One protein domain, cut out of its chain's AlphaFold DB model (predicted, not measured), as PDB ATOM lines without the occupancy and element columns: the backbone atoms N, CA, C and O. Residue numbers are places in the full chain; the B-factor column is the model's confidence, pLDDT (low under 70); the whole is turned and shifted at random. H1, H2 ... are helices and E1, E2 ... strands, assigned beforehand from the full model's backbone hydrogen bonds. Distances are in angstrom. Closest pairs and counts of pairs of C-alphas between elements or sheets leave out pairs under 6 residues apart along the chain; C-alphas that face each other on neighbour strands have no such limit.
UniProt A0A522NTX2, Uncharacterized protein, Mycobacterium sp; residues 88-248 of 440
ATOM      1  N   ARG A  88     215.823 174.245  83.169       90.88
ATOM      2  CA  ARG A  88     217.000 173.391  83.418       90.88
ATOM      3  C   ARG A  88     216.880 172.023  82.750       90.88
ATOM      4  O   ARG A  88     217.866 171.512  82.235       90.88
ATOM      5  N   ASN A  89     215.679 171.453  82.755       89.50
ATOM      6  CA  ASN A  89     215.417 170.136  82.179       89.50
ATOM      7  C   ASN A  89     214.836 170.216  80.754       89.50
ATOM      8  O   ASN A  89     214.358 169.208  80.251       89.50
ATOM      9  N   GLY A  90     214.876 171.379  80.099       89.50
ATOM     10  CA  GLY A  90     214.251 171.615  78.795       89.50
ATOM     11  C   GLY A  90     212.921 172.366  78.890       89.50
ATOM     12  O   GLY A  90     212.544 172.870  79.948       89.50
ATOM     13  N   VAL A  91     212.218 172.470  77.761       93.62
ATOM     14  CA  VAL A  91     210.978 173.252  77.640       93.62
ATOM     15  C   VAL A  91     209.781 172.472  78.189       93.62
ATOM     16  O   VAL A  91     209.552 171.322  77.819       93.62
ATOM     17  N   SER A  92     208.983 173.121  79.038       94.69
ATOM     18  CA  SER A  92     207.728 172.586  79.583       94.69
ATOM     19  C   SER A  92     206.545 173.501  79.274       94.69
ATOM     20  O   SER A  92     206.714 174.697  79.011       94.69
ATOM     21  N   ARG A  93     205.326 172.949  79.335       96.00
ATOM     22  CA  ARG A  93     204.094 173.723  79.134       96.00
ATOM     23  C   ARG A  93     203.956 174.828  80.180       96.00
ATOM     24  O   ARG A  93     203.552 175.939  79.849       96.00
ATOM     25  N   GLU A  94     204.327 174.548  81.423       94.62
ATOM     26  CA  GLU A  94     204.254 175.478  82.549       94.62
ATOM     27  C   GLU A  94     205.203 176.666  82.356       94.62
ATOM     28  O   GLU A  94     204.797 177.818  82.534       94.62
ATOM     29  N   ALA A  95     206.441 176.403  81.926       94.06
ATOM     30  CA  ALA A  95     207.434 177.445  81.692       94.06
ATOM     31  C   ALA A  95     207.013 178.386  80.550       94.06
ATOM     32  O   ALA A  95     207.041 179.610  80.705       94.06
ATOM     33  N   VAL A  96     206.532 177.824  79.434       96.56
ATOM     34  CA  VAL A  96     206.007 178.604  78.300       96.56
ATOM     35  C   VAL A  96     204.762 179.397  78.703       96.56
ATOM     36  O   VAL A  96     204.671 180.587  78.410       96.56
ATOM     37  N   SER A  97     203.824 178.774  79.427       95.81
ATOM     38  CA  SER A  97     202.589 179.437  79.871       95.81
ATOM     39  C   SER A  97     202.880 180.635  80.777       95.81
ATOM     40  O   SER A  97     202.197 181.655  80.697       95.81
ATOM     41  N   SER A  98     203.915 180.548  81.616       94.19
ATOM     42  CA  SER A  98     204.336 181.670  82.455       94.19
ATOM     43  C   SER A  98     205.000 182.799  81.675       94.19
ATOM     44  O   SER A  98     204.762 183.957  82.012       94.19
ATOM     45  N   LEU A  99     205.822 182.495  80.665       94.94
ATOM     46  CA  LEU A  99     206.384 183.500  79.752       94.94
ATOM     47  C   LEU A  99     205.273 184.223  78.988       94.94
ATOM     48  O   LEU A  99     205.245 185.451  78.957       94.94
ATOM     49  N   ALA A 100     204.325 183.461  78.436       96.69
ATOM     50  CA  ALA A 100     203.159 183.997  77.744       96.69
ATOM     51  C   ALA A 100     202.313 184.882  78.664       96.69
ATOM     52  O   ALA A 100     201.923 185.976  78.268       96.69
ATOM     53  N   MET A 101     202.092 184.454  79.910       96.00
ATOM     54  CA  MET A 101     201.413 185.268  80.915       96.00
ATOM     55  C   MET A 101     202.171 186.566  81.198       96.00
ATOM     56  O   MET A 101     201.559 187.628  81.201       96.00
ATOM     57  N   MET A 102     203.492 186.515  81.386       94.88
ATOM     58  CA  MET A 102     204.260 187.726  81.662       94.88
ATOM     59  C   MET A 102     204.213 188.723  80.503       94.88
ATOM     60  O   MET A 102     203.950 189.906  80.724       94.88
ATOM     61  N   LEU A 103     204.424 188.235  79.279       95.12
ATOM     62  CA  LEU A 103     204.420 189.058  78.075       95.12
ATOM     63  C   LEU A 103     203.032 189.609  77.751       95.12
ATOM     64  O   LEU A 103     202.936 190.792  77.451       95.12
ATOM     65  N   ARG A 104     201.953 188.819  77.856       95.75
ATOM     66  CA  ARG A 104     200.595 189.335  77.596       95.75
ATOM     67  C   ARG A 104     200.182 190.375  78.622       95.75
ATOM     68  O   ARG A 104     199.543 191.354  78.280       95.75
ATOM     69  N   MET A 105     200.567 190.187  79.879       95.00
ATOM     70  CA  MET A 105     200.235 191.131  80.936       95.00
ATOM     71  C   MET A 105     201.069 192.412  80.853       95.00
ATOM     72  O   MET A 105     200.618 193.481  81.251       95.00
ATOM     73  N   ASP A 106     202.283 192.331  80.313       94.06
ATOM     74  CA  ASP A 106     203.061 193.516  79.974       94.06
ATOM     75  C   ASP A 106     202.557 194.203  78.691       94.06
ATOM     76  O   ASP A 106     202.500 195.423  78.632       94.06
ATOM     77  N   ALA A 107     202.155 193.463  77.664       92.12
ATOM     78  CA  ALA A 107     201.749 194.038  76.379       92.12
ATOM     79  C   ALA A 107     200.242 194.307  76.248       92.12
ATOM     80  O   ALA A 107     199.798 194.866  75.249       92.12
ATOM     81  N   GLY A 108     199.441 193.909  77.236       89.56
ATOM     82  CA  GLY A 108     197.980 193.868  77.156       89.56
ATOM     83  C   GLY A 108     197.440 192.605  76.490       89.56
ATOM     84  O   GLY A 108     196.464 192.038  76.967       89.56
ATOM     85  N   GLU A 109     198.093 192.138  75.431       94.19
ATOM     86  CA  GLU A 109     197.815 190.869  74.758       94.19
ATOM     87  C   GLU A 109     199.062 190.382  74.004       94.19
ATOM     88  O   GLU A 109     199.991 191.155  73.751       94.19
ATOM     89  N   LEU A 110     199.090 189.105  73.613       97.50
ATOM     90  CA  LEU A 110     200.043 188.643  72.602       97.50
ATOM     91  C   LEU A 110     199.453 188.844  71.210       97.50
ATOM     92  O   LEU A 110     198.421 188.267  70.853       97.50
ATOM     93  N   THR A 111     200.187 189.566  70.371       96.50
ATOM     94  CA  THR A 111     199.887 189.706  68.946       96.50
ATOM     95  C   THR A 111     199.793 188.334  68.279       96.50
ATOM     96  O   THR A 111     198.886 188.109  67.479       96.50
ATOM     97  N   ALA A 112     200.679 187.400  68.647       97.50
ATOM     98  CA  ALA A 112     200.636 186.014  68.194       97.50
ATOM     99  C   ALA A 112     201.267 185.043  69.208       97.50
ATOM    100  O   ALA A 112     202.180 185.403  69.955       97.50
ATOM    101  N   PHE A 113     200.789 183.797  69.172       98.31
ATOM    102  CA  PHE A 113     201.415 182.628  69.788       98.31
ATOM    103  C   PHE A 113     201.637 181.592  68.681       98.31
ATOM    104  O   PHE A 113     200.697 180.951  68.204       98.31
ATOM    105  N   GLU A 114     202.881 181.445  68.241       97.88
ATOM    106  CA  GLU A 114     203.268 180.556  67.148       97.88
ATOM    107  C   GLU A 114     203.939 179.307  67.730       97.88
ATOM    108  O   GLU A 114     204.735 179.399  68.660       97.88
ATOM    109  N   GLU A 115     203.618 178.127  67.201       98.25
ATOM    110  CA  GLU A 115     204.273 176.879  67.593       98.25
ATOM    111  C   GLU A 115     204.442 175.978  66.370       98.25
ATOM    112  O   GLU A 115     203.462 175.644  65.697       98.25
ATOM    113  N   ASP A 116     205.681 175.560  66.124       97.12
ATOM    114  CA  ASP A 116     206.046 174.553  65.131       97.12
ATOM    115  C   ASP A 116     206.821 173.402  65.787       97.12
ATOM    116  O   ASP A 116     206.740 173.198  67.001       97.12
ATOM    117  N   ASP A 117     207.451 172.540  64.991       97.50
ATOM    118  CA  ASP A 117     208.120 171.340  65.502       97.50
ATOM    119  C   ASP A 117     209.357 171.693  66.339       97.50
ATOM    120  O   ASP A 117     209.681 170.962  67.271       97.50
ATOM    121  N   ASP A 118     209.983 172.842  66.097       97.31
ATOM    122  CA  ASP A 118     211.287 173.193  66.658       97.31
ATOM    123  C   ASP A 118     211.206 174.336  67.674       97.31
ATOM    124  O   ASP A 118     212.050 174.446  68.571       97.31
ATOM    125  N   THR A 119     210.192 175.193  67.562       97.75
ATOM    126  CA  THR A 119     210.110 176.450  68.303       97.75
ATOM    127  C   THR A 119     208.703 176.789  68.783       97.75
ATOM    128  O   THR A 119     207.685 176.296  68.291       97.75
ATOM    129  N   ILE A 120     208.666 177.657  69.793       98.50
ATOM    130  CA  ILE A 120     207.488 178.430  70.187       98.50
ATOM    131  C   ILE A 120     207.882 179.902  70.123       98.50
ATOM    132  O   ILE A 120     208.923 180.270  70.663       98.50
ATOM    133  N   VAL A 121     207.069 180.746  69.491       98.19
ATOM    134  CA  VAL A 121     207.329 182.187  69.392       98.19
ATOM    135  C   VAL A 121     206.167 182.973  69.981       98.19
ATOM    136  O   VAL A 121     205.023 182.852  69.544       98.19
ATOM    137  N   LEU A 122     206.479 183.806  70.969       98.19
ATOM    138  CA  LEU A 122     205.544 184.745  71.579       98.19
ATOM    139  C   LEU A 122     205.790 186.133  70.986       98.19
ATOM    140  O   LEU A 122     206.919 186.626  71.022       98.19
ATOM    141  N   VAL A 123     204.750 186.758  70.438       97.50
ATOM    142  CA  VAL A 123     204.863 188.053  69.753       97.50
ATOM    143  C   VAL A 123     204.085 189.118  70.513       97.50
ATOM    144  O   VAL A 123     202.899 188.933  70.779       97.50
ATOM    145  N   ALA A 124     204.732 190.238  70.833       95.50
ATOM    146  CA  ALA A 124     204.143 191.330  71.607       95.50
ATOM    147  C   ALA A 124     204.505 192.695  71.004       95.50
ATOM    148  O   ALA A 124     205.679 193.045  70.904       95.50
ATOM    149  N   SER A 125     203.501 193.477  70.597       91.44
ATOM    150  CA  SER A 125     203.731 194.774  69.940       91.44
ATOM    151  C   SER A 125     203.984 195.918  70.923       91.44
ATOM    152  O   SER A 125     204.877 196.727  70.702       91.44
ATOM    153  N   ASP A 126     203.223 195.981  72.015       90.38
ATOM    154  CA  ASP A 126     203.301 197.060  73.005       90.38
ATOM    155  C   ASP A 126     204.063 196.601  74.249       90.38
ATOM    156  O   ASP A 126     203.536 196.675  75.345       90.38
ATOM    157  N   TRP A 127     205.265 196.042  74.106       92.62
ATOM    158  CA  TRP A 127     206.049 195.541  75.247       92.62
ATOM    159  C   TRP A 127     206.867 196.644  75.944       92.62
ATOM    160  O   TRP A 127     207.097 197.724  75.394       92.62
ATOM    161  N   ALA A 128     207.345 196.365  77.157       92.69
ATOM    162  CA  ALA A 128     207.960 197.342  78.052       92.69
ATOM    163  C   ALA A 128     209.089 198.158  77.418       92.69
ATOM    164  O   ALA A 128     209.148 199.368  77.631       92.69
ATOM    165  N   ALA A 129     209.986 197.534  76.648       91.88
ATOM    166  CA  ALA A 129     211.102 198.272  76.066       91.88
ATOM    167  C   ALA A 129     210.661 199.216  74.941       91.88
ATOM    168  O   ALA A 129     211.154 200.337  74.884       91.88
ATOM    169  N   ALA A 130     209.687 198.816  74.116       91.56
ATOM    170  CA  ALA A 130     209.110 199.707  73.110       91.56
ATOM    171  C   ALA A 130     208.431 200.921  73.766       91.56
ATOM    172  O   ALA A 130     208.604 202.051  73.313       91.56
ATOM    173  N   ARG A 131     207.727 200.719  74.891       92.00
ATOM    174  CA  ARG A 131     207.159 201.832  75.673       92.00
ATOM    175  C   ARG A 131     208.244 202.719  76.292       92.00
ATOM    176  O   ARG A 131     208.091 203.937  76.327       92.00
ATOM    177  N   ALA A 132     209.349 202.129  76.751       93.44
ATOM    178  CA  ALA A 132     210.467 202.865  77.340       93.44
ATOM    179  C   ALA A 132     211.216 203.753  76.332       93.44
ATOM    180  O   ALA A 132     211.706 204.809  76.727       93.44
ATOM    181  N   ASP A 133     211.251 203.388  75.045       91.75
ATOM    182  CA  ASP A 133     211.871 204.202  73.986       91.75
ATOM    183  C   ASP A 133     211.236 205.606  73.874       91.75
ATOM    184  O   ASP A 133     211.894 206.562  73.456       91.75
ATOM    185  N   ALA A 134     209.969 205.757  74.279       91.81
ATOM    186  CA  ALA A 134     209.256 207.035  74.274       91.81
ATOM    187  C   ALA A 134     209.546 207.919  75.505       91.81
ATOM    188  O   ALA A 134     209.065 209.053  75.570       91.81
ATOM    189  N   ILE A 135     210.305 207.428  76.490       93.94
ATOM    190  CA  ILE A 135     210.537 208.110  77.767       93.94
ATOM    191  C   ILE A 135     211.836 208.932  77.693       93.94
ATOM    192  O   ILE A 135     212.927 208.367  77.580       93.94
ATOM    193  N   PRO A 136     211.781 210.270  77.818       92.88
ATOM    194  CA  PRO A 136     212.983 211.096  77.782       92.88
ATOM    195  C   PRO A 136     213.967 210.747  78.906       92.88
ATOM    196  O   PRO A 136     213.608 210.737  80.082       92.88
ATOM    197  N   GLY A 137     215.227 210.495  78.544       90.38
ATOM    198  CA  GLY A 137     216.290 210.158  79.497       90.38
ATOM    199  C   GLY A 137     216.262 208.715  80.012       90.38
ATOM    200  O   GLY A 137     217.145 208.343  80.786       90.38
ATOM    201  N   ALA A 138     215.296 207.898  79.580       92.75
ATOM    202  CA  ALA A 138     215.303 206.469  79.845       92.75
ATOM    203  C   ALA A 138     216.441 205.770  79.097       92.75
ATOM    204  O   ALA A 138     216.876 206.197  78.024       92.75
ATOM    205  N   LYS A 139     216.916 204.667  79.678       92.62
ATOM    206  CA  LYS A 139     217.810 203.738  78.988       92.62
ATOM    207  C   LYS A 139     217.038 202.586  78.388       92.62
ATOM    208  O   LYS A 139     215.939 202.248  78.818       92.62
ATOM    209  N   ASP A 140     217.681 201.988  77.399       91.31
ATOM    210  CA  ASP A 140     217.162 200.858  76.661       91.31
ATOM    211  C   ASP A 140     216.932 199.652  77.589       91.31
ATOM    212  O   ASP A 140     217.878 199.017  78.065       91.31
ATOM    213  N   LEU A 141     215.661 199.314  77.834       92.88
ATOM    214  CA  LEU A 141     215.292 198.148  78.639       92.88
ATOM    215  C   LEU A 141     215.679 196.818  77.973       92.88
ATOM    216  O   LEU A 141     215.733 195.797  78.658       92.88
ATOM    217  N   ARG A 142     216.031 196.796  76.681       93.62
ATOM    218  CA  ARG A 142     216.554 195.594  76.007       93.62
ATOM    219  C   ARG A 142     217.894 195.147  76.599       93.62
ATOM    220  O   ARG A 142     218.231 193.968  76.514       93.62
ATOM    221  N   LEU A 143     218.615 196.032  77.297       95.00
ATOM    222  CA  LEU A 143     219.796 195.663  78.087       95.00
ATOM    223  C   LEU A 143     219.461 194.662  79.207       95.00
ATOM    224  O   LEU A 143     220.260 193.770  79.487       95.00
ATOM    225  N   VAL A 144     218.271 194.779  79.809       96.12
ATOM    226  CA  VAL A 144     217.769 193.843  80.828       96.12
ATOM    227  C   VAL A 144     217.487 192.485  80.191       96.12
ATOM    228  O   VAL A 144     217.942 191.473  80.711       96.12
ATOM    229  N   ALA A 145     216.816 192.458  79.034       95.06
ATOM    230  CA  ALA A 145     216.545 191.222  78.296       95.06
ATOM    231  C   ALA A 145     217.844 190.488  77.910       95.06
ATOM    232  O   ALA A 145     218.000 189.309  78.218       95.06
ATOM    233  N   ALA A 146     218.828 191.204  77.357       95.56
ATOM    234  CA  ALA A 146     220.127 190.625  77.016       95.56
ATOM    235  C   ALA A 146     220.892 190.101  78.246       95.56
ATOM    236  O   ALA A 146     221.606 189.102  78.168       95.56
ATOM    237  N   ALA A 147     220.757 190.760  79.399       96.81
ATOM    238  CA  ALA A 147     221.354 190.284  80.641       96.81
ATOM    239  C   ALA A 147     220.655 189.027  81.185       96.81
ATOM    240  O   ALA A 147     221.340 188.127  81.665       96.81
ATOM    241  N   VAL A 148     219.326 188.927  81.060       96.81
ATOM    242  CA  VAL A 148     218.568 187.700  81.366       96.81
ATOM    243  C   VAL A 148     219.077 186.534  80.513       96.81
ATOM    244  O   VAL A 148     219.386 185.478  81.058       96.81
ATOM    245  N   GLU A 149     219.223 186.731  79.199       96.69
ATOM    246  CA  GLU A 149     219.747 185.707  78.284       96.69
ATOM    247  C   GLU A 149     221.161 185.255  78.683       96.69
ATOM    248  O   GLU A 149     221.419 184.055  78.784       96.69
ATOM    249  N   ARG A 150     222.064 186.202  78.989       96.75
ATOM    250  CA  ARG A 150     223.428 185.893  79.459       96.75
ATOM    251  C   ARG A 150     223.441 185.087  80.756       96.75
ATOM    252  O   ARG A 150     224.184 184.114  80.845       96.75
ATOM    253  N   LEU A 151     222.622 185.457  81.741       96.50
ATOM    254  CA  LEU A 151     222.521 184.726  83.010       96.50
ATOM    255  C   LEU A 151     221.983 183.303  82.799       96.50
ATOM    256  O   LEU A 151     222.472 182.352  83.406       96.50
ATOM    257  N   CYS A 152     221.024 183.121  81.890       95.75
ATOM    258  CA  CYS A 152     220.576 181.786  81.500       95.75
ATOM    259  C   CYS A 152     221.711 180.960  80.876       95.75
ATOM    260  O   CYS A 152     221.891 179.806  81.264       95.75
ATOM    261  N   CYS A 153     222.528 181.542  79.990       95.50
ATOM    262  CA  CYS A 153     223.725 180.870  79.475       95.50
ATOM    263  C   CYS A 153     224.694 180.492  80.604       95.50
ATOM    264  O   CYS A 153     225.179 179.364  80.642       95.50
ATOM    265  N   GLU A 154     224.926 181.393  81.560       93.94
ATOM    266  CA  GLU A 154     225.801 181.142  82.707       93.94
ATOM    267  C   GLU A 154     225.317 179.967  83.564       93.94
ATOM    268  O   GLU A 154     226.131 179.159  84.012       93.94
ATOM    269  N   TRP A 155     224.009 179.836  83.799       93.38
ATOM    270  CA  TRP A 155     223.464 178.816  84.700       93.38
ATOM    271  C   TRP A 155     223.111 177.504  84.000       93.38
ATOM    272  O   TRP A 155     223.339 176.431  84.560       93.38
ATOM    273  N   LEU A 156     222.573 177.576  82.784       93.12
ATOM    274  CA  LEU A 156     222.015 176.443  82.041       93.12
ATOM    275  C   LEU A 156     222.890 176.014  80.858       93.12
ATOM    276  O   LEU A 156     222.719 174.916  80.342       93.12
ATOM    277  N   GLY A 157     223.832 176.855  80.429       93.50
ATOM    278  CA  GLY A 157     224.674 176.627  79.252       93.50
ATOM    279  C   GLY A 157     224.073 177.151  77.946       93.50
ATOM    280  O   GLY A 157     224.765 177.149  76.933       93.50
ATOM    281  N   TYR A 158     222.816 177.610  77.951       94.56
ATOM    282  CA  TYR A 158     222.114 178.178  76.793       94.56
ATOM    283  C   TYR A 158     221.048 179.205  77.211       94.56
ATOM    284  O   TYR A 158     220.594 179.172  78.359       94.56
ATOM    285  N   PRO A 159     220.604 180.083  76.292       95.25
ATOM    286  CA  PRO A 159     219.439 180.929  76.500       95.25
ATOM    287  C   PRO A 159     218.174 180.142  76.099       95.25
ATOM    288  O   PRO A 159     217.974 179.869  74.914       95.25
ATOM    289  N   PRO A 160     217.303 179.741  77.045       92.06
ATOM    290  CA  PRO A 160     216.116 178.946  76.727       92.06
ATOM    291  C   PRO A 160     215.057 179.724  75.945       92.06
ATOM    292  O   PRO A 160     214.202 179.132  75.288       92.06
ATOM    293  N   PHE A 161     215.130 181.048  76.005       93.75
ATOM    294  CA  PHE A 161     214.347 181.966  75.204       93.75
ATOM    295  C   PHE A 161     215.248 183.091  74.706       93.75
ATOM    296  O   PHE A 161     216.149 183.533  75.421       93.75
ATOM    297  N   VAL A 162     214.988 183.534  73.482       95.56
ATOM    298  CA  VAL A 162     215.771 184.538  72.766       95.56
ATOM    299  C   VAL A 162     214.872 185.718  72.427       95.56
ATOM    300  O   VAL A 162     213.817 185.534  71.817       95.56
ATOM    301  N   PHE A 163     215.283 186.921  72.814       94.69
ATOM    302  CA  PHE A 163     214.572 188.154  72.480       94.69
ATOM    303  C   PHE A 163     215.091 188.697  71.145       94.69
ATOM    304  O   PHE A 163     216.255 189.076  71.025       94.69
ATOM    305  N   ALA A 164     214.212 188.773  70.148       91.62
ATOM    306  CA  ALA A 164     214.487 189.360  68.844       91.62
ATOM    307  C   ALA A 164     213.482 190.472  68.515       91.62
ATOM    308  O   ALA A 164     212.330 190.435  68.953       91.62
ATOM    309  N   ALA A 165     213.911 191.433  67.690       78.50
ATOM    310  CA  ALA A 165     213.125 192.614  67.312       78.50
ATOM    311  C   ALA A 165     212.629 193.426  68.536       78.50
ATOM    312  O   ALA A 165     213.171 193.297  69.636       78.50
ATOM    313  N   GLY A 166     211.659 194.327  68.351       68.38
ATOM    314  CA  GLY A 166     211.111 195.150  69.438       68.38
ATOM    315  C   GLY A 166     211.614 196.596  69.501       68.38
ATOM    316  O   GLY A 166     211.449 197.227  70.544       68.38
ATOM    317  N   THR A 167     212.240 197.111  68.436       65.44
ATOM    318  CA  THR A 167     212.602 198.535  68.297       65.44
ATOM    319  C   THR A 167     211.599 199.279  67.431       65.44
ATOM    320  O   THR A 167     211.214 198.795  66.362       65.44
ATOM    321  N   GLY A 168     211.245 200.503  67.827       69.88
ATOM    322  CA  GLY A 168     210.337 201.338  67.044       69.88
ATOM    323  C   GLY A 168     208.962 200.684  66.894       69.88
ATOM    324  O   GLY A 168     208.266 200.488  67.882       69.88
ATOM    325  N   THR A 169     208.556 200.369  65.660       73.50
ATOM    326  CA  THR A 169     207.242 199.767  65.363       73.50
ATOM    327  C   THR A 169     207.276 198.249  65.192       73.50
ATOM    328  O   THR A 169     206.228 197.649  64.953       73.50
ATOM    329  N   GLU A 170     208.452 197.617  65.235       89.06
ATOM    330  CA  GLU A 170     208.543 196.161  65.109       89.06
ATOM    331  C   GLU A 170     208.164 195.489  66.434       89.06
ATOM    332  O   GLU A 170     208.692 195.882  67.477       89.06
ATOM    333  N   PRO A 171     207.284 194.472  66.428       93.00
ATOM    334  CA  PRO A 171     206.914 193.774  67.652       93.00
ATOM    335  C   PRO A 171     208.098 192.980  68.213       93.00
ATOM    336  O   PRO A 171     208.931 192.471  67.461       93.00
ATOM    337  N   LEU A 172     208.135 192.815  69.535       95.38
ATOM    338  CA  LEU A 172     209.001 191.831  70.175       95.38
ATOM    339  C   LEU A 172     208.630 190.434  69.675       95.38
ATOM    340  O   LEU A 172     207.451 190.077  69.642       95.38
ATOM    341  N   ARG A 173     209.644 189.620  69.380       96.94
ATOM    342  CA  ARG A 173     209.525 188.175  69.180       96.94
ATOM    343  C   ARG A 173     210.397 187.466  70.211       96.94
ATOM    344  O   ARG A 173     211.617 187.592  70.180       96.94
ATOM    345  N   LEU A 174     209.771 186.732  71.126       97.12
ATOM    346  CA  LEU A 174     210.455 185.871  72.084       97.12
ATOM    347  C   LEU A 174     210.389 184.422  71.595       97.12
ATOM    348  O   LEU A 174     209.328 183.800  71.640       97.12
ATOM    349  N   THR A 175     211.522 183.899  71.133       97.88
ATOM    350  CA  THR A 175     211.638 182.546  70.574       97.88
ATOM    351  C   THR A 175     212.143 181.574  71.628       97.88
ATOM    352  O   THR A 175     213.203 181.785  72.204       97.88
ATOM    353  N   ILE A 176     211.416 180.485  71.848       97.62
ATOM    354  CA  ILE A 176     211.767 179.381  72.745       97.62
ATOM    355  C   ILE A 176     212.145 178.183  71.873       97.62
ATOM    356  O   ILE A 176     211.316 177.688  71.107       97.62
ATOM    357  N   HIS A 177     213.383 177.705  71.992       96.00
ATOM    358  CA  HIS A 177     213.858 176.538  71.246       96.00
ATOM    359  C   HIS A 177     213.518 175.249  72.002       96.00
ATOM    360  O   HIS A 177     213.918 175.073  73.152       96.00
ATOM    361  N   LYS A 178     212.791 174.330  71.356       95.94
ATOM    362  CA  LYS A 178     212.374 173.047  71.955       95.94
ATOM    363  C   LYS A 178     213.516 172.054  72.111       95.94
ATOM    364  O   LYS A 178     213.440 171.165  72.960       95.94
ATOM    365  N   ASP A 179     214.552 172.202  71.295       95.19
ATOM    366  CA  ASP A 179     215.845 171.558  71.480       95.19
ATOM    367  C   ASP A 179     216.883 172.621  71.889       95.19
ATOM    368  O   ASP A 179     217.241 173.477  71.076       95.19
ATOM    369  N   PRO A 180     217.397 172.576  73.128       93.38
ATOM    370  CA  PRO A 180     218.483 173.443  73.583       93.38
ATOM    371  C   PRO A 180     219.743 173.406  72.700       93.38
ATOM    372  O   PRO A 180     220.461 174.402  72.593       93.38
ATOM    373  N   LEU A 181     220.024 172.284  72.024       93.88
ATOM    374  CA  LEU A 181     221.134 172.172  71.072       93.88
ATOM    375  C   LEU A 181     220.820 172.803  69.705       93.88
ATOM    376  O   LEU A 181     221.744 173.027  68.919       93.88
ATOM    377  N   ALA A 182     219.563 173.143  69.424       94.62
ATOM    378  CA  ALA A 182     219.164 173.825  68.198       94.62
ATOM    379  C   ALA A 182     219.251 175.358  68.295       94.62
ATOM    380  O   ALA A 182     219.060 176.032  67.282       94.62
ATOM    381  N   VAL A 183     219.575 175.925  69.468       95.69
ATOM    382  CA  VAL A 183     219.810 177.373  69.596       95.69
ATOM    383  C   VAL A 183     220.955 177.792  68.651       95.69
ATOM    384  O   VAL A 183     222.051 177.215  68.732       95.69
ATOM    385  N   PRO A 184     220.740 178.773  67.750       95.88
ATOM    386  CA  PRO A 184     221.740 179.172  66.765       95.88
ATOM    387  C   PRO A 184     223.040 179.677  67.415       95.88
ATOM    388  O   PRO A 184     222.976 180.466  68.359       95.88
ATOM    389  N   PRO A 185     224.231 179.312  66.893       95.50
ATOM    390  CA  PRO A 185     225.509 179.842  67.384       95.50
ATOM    391  C   PRO A 185     225.581 181.376  67.415       95.50
ATOM    392  O   PRO A 185     226.157 181.936  68.341       95.50
ATOM    393  N   SER A 186     224.922 182.050  66.467       95.88
ATOM    394  CA  SER A 186     224.871 183.515  66.394       95.88
ATOM    395  C   SER A 186     224.267 184.175  67.634       95.88
ATOM    396  O   SER A 186     224.594 185.323  67.924       95.88
ATOM    397  N   GLU A 187     223.407 183.475  68.382       96.50
ATOM    398  CA  GLU A 187     222.855 184.004  69.633       96.50
ATOM    399  C   GLU A 187     223.901 184.038  70.747       96.50
ATOM    400  O   GLU A 187     223.966 184.997  71.511       96.50
ATOM    401  N   PHE A 188     224.780 183.038  70.799       96.56
ATOM    402  CA  PHE A 188     225.904 183.015  71.736       96.56
ATOM    403  C   PHE A 188     226.916 184.115  71.390       96.56
ATOM    404  O   PHE A 188     227.338 184.861  72.277       96.56
ATOM    405  N   ASP A 189     227.209 184.291  70.095       96.12
ATOM    406  CA  ASP A 189     228.080 185.360  69.595       96.12
ATOM    407  C   ASP A 189     227.527 186.753  69.946       96.12
ATOM    408  O   ASP A 189     228.261 187.608  70.443       96.12
ATOM    409  N   ARG A 190     226.216 186.978  69.753       95.31
ATOM    410  CA  ARG A 190     225.530 188.234  70.119       95.31
ATOM    411  C   ARG A 190     225.640 188.536  71.612       95.31
ATOM    412  O   ARG A 190     225.772 189.696  72.000       95.31
ATOM    413  N   LEU A 191     225.546 187.506  72.446       95.31
ATOM    414  CA  LEU A 191     225.611 187.631  73.900       95.31
ATOM    415  C   LEU A 191     227.049 187.723  74.427       95.31
ATOM    416  O   LEU A 191     227.225 188.116  75.581       95.31
ATOM    417  N   GLY A 192     228.050 187.396  73.605       95.56
ATOM    418  CA  GLY A 192     229.454 187.351  74.003       95.56
ATOM    419  C   GLY A 192     229.745 186.249  75.023       95.56
ATOM    420  O   GLY A 192     230.542 186.461  75.934       95.56
ATOM    421  N   VAL A 193     229.061 185.106  74.916       95.38
ATOM    422  CA  VAL A 193     229.199 183.972  75.844       95.38
ATOM    423  C   VAL A 193     229.567 182.697  75.100       95.38
ATOM    424  O   VAL A 193     229.098 182.456  73.990       95.38
ATOM    425  N   ASP A 194     230.375 181.851  75.734       92.25
ATOM    426  CA  ASP A 194     230.740 180.558  75.165       92.25
ATOM    427  C   ASP A 194     229.570 179.571  75.227       92.25
ATOM    428  O   ASP A 194     228.820 179.492  76.204       92.25
ATOM    429  N   ARG A 195     229.445 178.758  74.179       91.88
ATOM    430  CA  ARG A 195     228.438 177.700  74.099       91.88
ATOM    431  C   ARG A 195     228.904 176.436  74.835       91.88
ATOM    432  O   ARG A 195     229.690 175.658  74.296       91.88
ATOM    433  N   ASP A 196     228.371 176.180  76.031       90.94
ATOM    434  CA  ASP A 196     228.677 174.984  76.840       90.94
ATOM    435  C   ASP A 196     227.807 173.781  76.430       90.94
ATOM    436  O   ASP A 196     226.819 173.435  77.079       90.94
ATOM    437  N   THR A 197     228.174 173.103  75.340       89.75
ATOM    438  CA  THR A 197     227.419 171.945  74.819       89.75
ATOM    439  C   THR A 197     227.298 170.783  75.805       89.75
ATOM    440  O   THR A 197     226.333 170.022  75.723       89.75
ATOM    441  N   THR A 198     228.232 170.653  76.753       87.69
ATOM    442  CA  THR A 198     228.186 169.596  77.773       87.69
ATOM    443  C   THR A 198     227.045 169.850  78.745       87.69
ATOM    444  O   THR A 198     226.272 168.940  79.040       87.69
ATOM    445  N   ARG A 199     226.900 171.093  79.213       87.44
ATOM    446  CA  ARG A 199     225.801 171.482  80.098       87.44
ATOM    447  C   ARG A 199     224.454 171.483  79.382       87.44
ATOM    448  O   ARG A 199     223.479 171.000  79.950       87.44
ATOM    449  N   ILE A 200     224.420 171.939  78.127       84.88
ATOM    450  CA  ILE A 200     223.207 171.919  77.294       84.88
ATOM    451  C   ILE A 200     222.678 170.490  77.125       84.88
ATOM    452  O   ILE A 200     221.480 170.258  77.261       84.88
ATOM    453  N   GLY A 201     223.565 169.518  76.876       78.00
ATOM    454  CA  GLY A 201     223.193 168.120  76.639       78.00
ATOM    455  C   GLY A 201     222.522 167.405  77.822       78.00
ATOM    456  O   GLY A 201     222.082 166.270  77.662       78.00
ATOM    457  N   ALA A 202     222.439 168.039  78.997       80.75
ATOM    458  CA  ALA A 202     221.702 167.519  80.149       80.75
ATOM    459  C   ALA A 202     220.192 167.834  80.111       80.75
ATOM    460  O   ALA A 202     219.428 167.207  80.846       80.75
ATOM    461  N   ALA A 203     219.755 168.791  79.288       84.44
ATOM    462  CA  ALA A 203     218.349 169.155  79.137       84.44
ATOM    463  C   ALA A 203     217.637 168.248  78.116       84.44
ATOM    464  O   ALA A 203     218.237 167.797  77.140       84.44
ATOM    465  N   PHE A 204     216.340 167.986  78.319       88.81
ATOM    466  CA  PHE A 204     215.551 167.193  77.377       88.81
ATOM    467  C   PHE A 204     215.122 168.039  76.174       88.81
ATOM    468  O   PHE A 204     214.630 169.157  76.329       88.81
ATOM    469  N   ALA A 205     215.252 167.470  74.977       91.12
ATOM    470  CA  ALA A 205     214.663 168.025  73.768       91.12
ATOM    471  C   ALA A 205     213.211 167.550  73.624       91.12
ATOM    472  O   ALA A 205     212.919 166.360  73.758       91.12
ATOM    473  N   VAL A 206     212.310 168.479  73.311       93.00
ATOM    474  CA  VAL A 206     210.898 168.202  72.987       93.00
ATOM    475  C   VAL A 206     210.559 168.585  71.542       93.00
ATOM    476  O   VAL A 206     209.394 168.790  71.201       93.00
ATOM    477  N   ALA A 207     211.578 168.698  70.686       91.25
ATOM    478  CA  ALA A 207     211.399 168.939  69.258       91.25
ATOM    479  C   ALA A 207     210.528 167.841  68.612       91.25
ATOM    480  O   ALA A 207     210.566 166.674  69.008       91.25
ATOM    481  N   GLY A 208     209.698 168.231  67.649       92.81
ATOM    482  CA  GLY A 208     208.671 167.400  67.017       92.81
ATOM    483  C   GLY A 208     207.370 167.253  67.818       92.81
ATOM    484  O   GLY A 208     206.363 166.820  67.258       92.81
ATOM    485  N   ALA A 209     207.334 167.622  69.105       93.12
ATOM    486  CA  ALA A 209     206.102 167.596  69.892       93.12
ATOM    487  C   ALA A 209     205.304 168.898  69.723       93.12
ATOM    488  O   ALA A 209     205.867 169.993  69.765       93.12
ATOM    489  N   ARG A 210     203.976 168.794  69.604       95.75
ATOM    490  CA  ARG A 210     203.056 169.920  69.830       95.75
ATOM    491  C   ARG A 210     202.735 169.972  71.317       95.75
ATOM    492  O   ARG A 210     202.106 169.058  71.844       95.75
ATOM    493  N   LEU A 211     203.224 171.009  71.983       96.81
ATOM    494  CA  LEU A 211     202.983 171.249  73.391       96.81
ATOM    495  C   LEU A 211     201.603 171.829  73.618       96.81
ATOM    496  O   LEU A 211     201.061 171.495  74.657       96.81
ATOM    497  N   PHE A 212     201.044 172.624  72.701       98.00
ATOM    498  CA  PHE A 212     199.729 173.250  72.855       98.00
ATOM    499  C   PHE A 212     198.835 173.025  71.635       98.00
ATOM    500  O   PHE A 212     199.303 172.965  70.493       98.00
ATOM    501  N   ASP A 213     197.529 172.905  71.868       97.81
ATOM    502  CA  ASP A 213     196.553 172.845  70.778       97.81
ATOM    503  C   ASP A 213     196.203 174.247  70.227       97.81
ATOM    504  O   ASP A 213     196.821 175.254  70.567       97.81
ATOM    505  N   ALA A 214     195.283 174.334  69.262       97.31
ATOM    506  CA  ALA A 214     194.917 175.619  68.662       97.31
ATOM    507  C   ALA A 214     194.160 176.542  69.632       97.31
ATOM    508  O   ALA A 214     194.427 177.745  69.636       97.31
ATOM    509  N   ASP A 215     193.281 175.985  70.461       96.38
ATOM    510  CA  ASP A 215     192.434 176.749  71.378       96.38
ATOM    511  C   ASP A 215     193.266 177.271  72.553       96.38
ATOM    512  O   ASP A 215     193.129 178.422  72.960       96.38
ATOM    513  N   GLU A 216     194.204 176.464  73.053       96.94
ATOM    514  CA  GLU A 216     195.156 176.861  74.090       96.94
ATOM    515  C   GLU A 216     196.059 178.009  73.633       96.94
ATOM    516  O   GLU A 216     196.301 178.949  74.395       96.94
ATOM    517  N   ARG A 217     196.544 177.957  72.386       97.44
ATOM    518  CA  ARG A 217     197.375 179.023  71.809       97.44
ATOM    519  C   ARG A 217     196.594 180.314  71.629       97.44
ATOM    520  O   ARG A 217     197.132 181.373  71.933       97.44
ATOM    521  N   GLU A 218     195.340 180.231  71.189       97.12
ATOM    522  CA  GLU A 218     194.478 181.408  71.097       97.12
ATOM    523  C   GLU A 218     194.189 181.988  72.484       97.12
ATOM    524  O   GLU A 218     194.407 183.177  72.712       97.12
ATOM    525  N   ALA A 219     193.800 181.152  73.449       96.25
ATOM    526  CA  ALA A 219     193.517 181.592  74.810       96.25
ATOM    527  C   ALA A 219     194.735 182.247  75.480       96.25
ATOM    528  O   ALA A 219     194.590 183.245  76.183       96.25
ATOM    529  N   MET A 220     195.952 181.743  75.240       96.50
ATOM    530  CA  MET A 220     197.178 182.299  75.825       96.50
ATOM    531  C   MET A 220     197.505 183.725  75.379       96.50
ATOM    532  O   MET A 220     198.319 184.375  76.044       96.50
ATOM    533  N   ARG A 221     196.887 184.218  74.302       97.62
ATOM    534  CA  ARG A 221     197.071 185.591  73.823       97.62
ATOM    535  C   ARG A 221     196.342 186.615  74.679       97.62
ATOM    536  O   ARG A 221     196.805 187.747  74.777       97.62
ATOM    537  N   HIS A 222     195.249 186.212  75.320       97.25
ATOM    538  CA  HIS A 222     194.303 187.130  75.943       97.25
ATOM    539  C   HIS A 222     194.415 187.114  77.472       97.25
ATOM    540  O   HIS A 222     194.599 186.049  78.066       97.25
ATOM    541  N   PRO A 223     194.267 188.270  78.143       96.62
ATOM    542  CA  PRO A 223     194.127 188.313  79.595       96.62
ATOM    543  C   PRO A 223     192.898 187.539  80.072       96.62
ATOM    544  O   PRO A 223     191.856 187.507  79.410       96.62
ATOM    545  N   ALA A 224     192.957 187.000  81.285       97.25
ATOM    546  CA  ALA A 224     191.883 186.203  81.856       97.25
ATOM    547  C   ALA A 224     190.556 186.976  81.956       97.25
ATOM    548  O   ALA A 224     189.503 186.398  81.721       97.25
ATOM    549  N   LEU A 225     190.560 188.287  82.230       97.06
ATOM    550  CA  LEU A 225     189.307 189.063  82.214       97.06
ATOM    551  C   LEU A 225     188.679 189.159  80.815       97.06
ATOM    552  O   LEU A 225     187.455 189.186  80.720       97.06
ATOM    553  N   ALA A 226     189.478 189.178  79.746       97.56
ATOM    554  CA  ALA A 226     188.958 189.150  78.379       97.56
ATOM    555  C   ALA A 226     188.349 187.777  78.049       97.56
ATOM    556  O   ALA A 226     187.230 187.708  77.548       97.56
ATOM    557  N   LEU A 227     189.017 186.689  78.444       98.12
ATOM    558  CA  LEU A 227     188.479 185.327  78.313       98.12
ATOM    559  C   LEU A 227     187.208 185.118  79.151       98.12
ATOM    560  O   LEU A 227     186.279 184.434  78.731       98.12
ATOM    561  N   ALA A 228     187.132 185.733  80.334       98.50
ATOM    562  CA  ALA A 228     185.927 185.708  81.155       98.50
ATOM    563  C   ALA A 228     184.749 186.404  80.461       98.50
ATOM    564  O   ALA A 228     183.631 185.903  80.532       98.50
ATOM    565  N   LEU A 229     184.989 187.541  79.798       98.25
ATOM    566  CA  LEU A 229     183.965 188.246  79.022       98.25
ATOM    567  C   LEU A 229     183.463 187.403  77.857       98.25
ATOM    568  O   LEU A 229     182.256 187.309  77.669       98.25
ATOM    569  N   ASP A 230     184.374 186.768  77.125       98.06
ATOM    570  CA  ASP A 230     184.010 185.885  76.021       98.06
ATOM    571  C   ASP A 230     183.146 184.710  76.505       98.06
ATOM    572  O   ASP A 230     182.069 184.455  75.967       98.06
ATOM    573  N   ALA A 231     183.538 184.063  77.606       98.31
ATOM    574  CA  ALA A 231     182.751 182.994  78.214       98.31
ATOM    575  C   ALA A 231     181.371 183.475  78.714       98.31
ATOM    576  O   ALA A 231     180.384 182.750  78.588       98.31
ATOM    577  N   ILE A 232     181.277 184.696  79.256       98.38
ATOM    578  CA  ILE A 232     179.999 185.316  79.643       98.38
ATOM    579  C   ILE A 232     179.107 185.527  78.415       98.38
ATOM    580  O   ILE A 232     177.937 185.140  78.445       98.38
ATOM    581  N   ASP A 233     179.652 186.105  77.342       97.69
ATOM    582  CA  ASP A 233     178.912 186.433  76.121       97.69
ATOM    583  C   ASP A 233     178.432 185.157  75.387       97.69
ATOM    584  O   ASP A 233     177.367 185.164  74.768       97.69
ATOM    585  N   HIS A 234     179.138 184.029  75.549       98.00
ATOM    586  CA  HIS A 234     178.736 182.704  75.054       98.00
ATOM    587  C   HIS A 234     177.827 181.904  76.004       98.00
ATOM    588  O   HIS A 234     177.394 180.800  75.662       98.00
ATOM    589  N   GLY A 235     177.505 182.432  77.187       97.62
ATOM    590  CA  GLY A 235     176.637 181.750  78.147       97.62
ATOM    591  C   GLY A 235     177.289 180.560  78.861       97.62
ATOM    592  O   GLY A 235     176.573 179.648  79.281       97.62
ATOM    593  N   ASP A 236     178.614 180.570  79.044       98.12
ATOM    594  CA  ASP A 236     179.358 179.593  79.848       98.12
ATOM    595  C   ASP A 236     179.814 180.194  81.198       98.12
ATOM    596  O   ASP A 236     180.965 180.616  81.375       98.12
ATOM    597  N   PRO A 237     178.933 180.218  82.216       96.81
ATOM    598  CA  PRO A 237     179.271 180.773  83.523       96.81
ATOM    599  C   PRO A 237     180.303 179.925  84.283       96.81
ATOM    600  O   PRO A 237     180.915 180.407  85.239       96.81
ATOM    601  N   ALA A 238     180.490 178.650  83.921       97.69
ATOM    602  CA  ALA A 238     181.488 177.801  84.561       97.69
ATOM    603  C   ALA A 238     182.896 178.177  84.091       97.69
ATOM    604  O   ALA A 238     183.783 178.357  84.931       97.69
ATOM    605  N   LEU A 239     183.083 178.350  82.782       97.50
ATOM    606  CA  LEU A 239     184.338 178.817  82.206       97.50
ATOM    607  C   LEU A 239     184.640 180.264  82.615       97.50
ATOM    608  O   LEU A 239     185.749 180.543  83.077       97.50
ATOM    609  N   ALA A 240     183.637 181.150  82.586       98.44
ATOM    610  CA  ALA A 240     183.786 182.530  83.048       98.44
ATOM    611  C   ALA A 240     184.337 182.600  84.480       98.44
ATOM    612  O   ALA A 240     185.317 183.296  84.738       98.44
ATOM    613  N   ARG A 241     183.783 181.812  85.416       97.81
ATOM    614  CA  ARG A 241     184.270 181.760  86.807       97.81
ATOM    615  C   ARG A 241     185.727 181.319  86.924       97.81
ATOM    616  O   ARG A 241     186.442 181.846  87.774       97.81
ATOM    617  N   ARG A 242     186.188 180.382  86.088       97.00
ATOM    618  CA  ARG A 242     187.600 179.958  86.093       97.00
ATOM    619  C   ARG A 242     188.519 181.111  85.700       97.00
ATOM    620  O   ARG A 242     189.516 181.349  86.376       97.00
ATOM    621  N   HIS A 243     188.153 181.856  84.662       98.12
ATOM    622  CA  HIS A 243     188.928 183.004  84.208       98.12
ATOM    623  C   HIS A 243     188.885 184.183  85.196       98.12
ATOM    624  O   HIS A 243     189.924 184.775  85.481       98.12
ATOM    625  N   LEU A 244     187.733 184.460  85.817       97.88
ATOM    626  CA  LEU A 244     187.616 185.460  86.889       97.88
ATOM    627  C   LEU A 244     188.453 185.102  88.129       97.88
ATOM    628  O   LEU A 244     188.983 185.986  88.799       97.88
ATOM    629  N   ALA A 245     188.597 183.812  88.444       95.81
ATOM    630  CA  ALA A 245     189.486 183.370  89.513       95.81
ATOM    631  C   ALA A 245     190.965 183.572  89.138       95.81
ATOM    632  O   ALA A 245     191.746 184.045  89.965       95.81
ATOM    633  N   LEU A 246     191.340 183.258  87.892       94.69
ATOM    634  CA  LEU A 246     192.708 183.416  87.389       94.69
ATOM    635  C   LEU A 246     193.147 184.886  87.328       94.69
ATOM    636  O   LEU A 246     194.289 185.199  87.674       94.69
ATOM    637  N   SER A 247     192.245 185.802  86.961       95.12
ATOM    638  CA  SER A 247     192.568 187.229  86.813       95.12
ATOM    639  C   SER A 247     193.089 187.881  88.096       95.12
ATOM    640  O   SER A 247     193.718 188.933  88.049       95.12
ATOM    641  N   LYS A 248     192.835 187.271  89.258       91.25
ATOM    642  CA  LYS A 248     193.297 187.760  90.565       91.25
ATOM    643  C   LYS A 248     194.814 187.692  90.723       91.25
ATOM    644  O   LYS A 248     195.365 188.435  91.528       91.25
TER     645      LYS A 248
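AT A GLANCE: This is residues 88 to 248 of the 440 residues of an uncharacterized protein of Mycobacterium sp (UniProt A0A522NTX2). A four-stranded antiparallel sheet has the long helix H1 over one face and H3 packed on its edge strand E3, while the helical hairpin H7 and H8 makes a small head off to one side, beyond H6 at the other edge of the sheet. Residues 201 to 213 run past one end of the strands, from H5 on the E3 side to H6 on the E1 side. The printed part has 161 residues, with eight named helices and four named strands in the order H1 E1 E2 H2 H3 E3 E4 H4 H5 H6 H7 H8, and its class is mixed. The sheet's order is E1 E2 E4 E3. The whole is compact, with a radius of gyration of the C-alphas of 17.2 A, and flat, spanning 54 by 44 by 23 A.

IN THESE COORDINATES: H1, residues 93 to 107, is 20.6 A long and begins at C-alpha 93 (204.094, 173.723, 79.134). E1 is residues 112 to 115, and E2, residues 119 to 124, is 16.4 A long. H2 is residues 128 to 132, and H3, residues 142 to 156, is 20.8 A long. E3 is residues 161 to 165, and E4, residues 172 to 177, is 16.1 A long. H4 is residues 185 to 191, H5 is 197 to 200 and H6 is 214 to 219. H7, residues 224 to 233, and H8, residues 237 to 246, are each 14.2 A long; H8 ends at C-alpha 246 (192.708, 183.416, 87.389).

HOW THE PARTS SIT: The hairpin E1 and E2 has N 121 and O 114 2.8 A apart, within hydrogen-bond range. Between E2 and E4 the pair N 172 and O 124 is at 2.8 A, and in the hairpin E3 and E4 the pair N 162 and O 175 is at 2.8 A. H1, H3 and H6 on one face of the sheet give two layers, helices over strands. H1 lies over E2 and E4 at a height over the sheet of 9.5 A, along the strands; its closest C-alphas to E2 are Ala 107 and Ala 124, 6.0 A. E2, H2 H3, E3 form a split strand-helix-strand unit, two same-way strands with E4 between them, and its crossover is right-handed. H2 is close to H1 but not clearly touching; C-alphas 106 and 128 are closest, 6.5 A. H3, with residues 146 to 150 alone, only just touches H4 with 3 pairs of C-alphas within 8 A, the closest Arg 150 and Leu 191 at 6.2 A. H5 is close to H3 but not clearly touching; C-alphas 156 and 199 are closest, 6.5 A. H6 comes closest to E1 at the C-alphas of Phe 113 and Arg 217, 5.8 A. H7 and H8 touch at a shallow tilt of 12 degrees, opposite ways, with C-alphas 228 and 240 closest, 4.3 A. Each O i to N i+4 pair is within hydrogen-bond range in H1, H2, H3, H4, H6, H7 and H8; H5 is too short for one, and its single O i to N i+3 pair is not within range.

THE WHOLE: The C-alphas farthest apart, Asp 194 and Gly 235, are 54.2 A apart. The printed part has no cut, and H5 to H6 is the long link, 13 residues. The mean pLDDT of the printed part is 94.0, with residues 166 to 168 under 70.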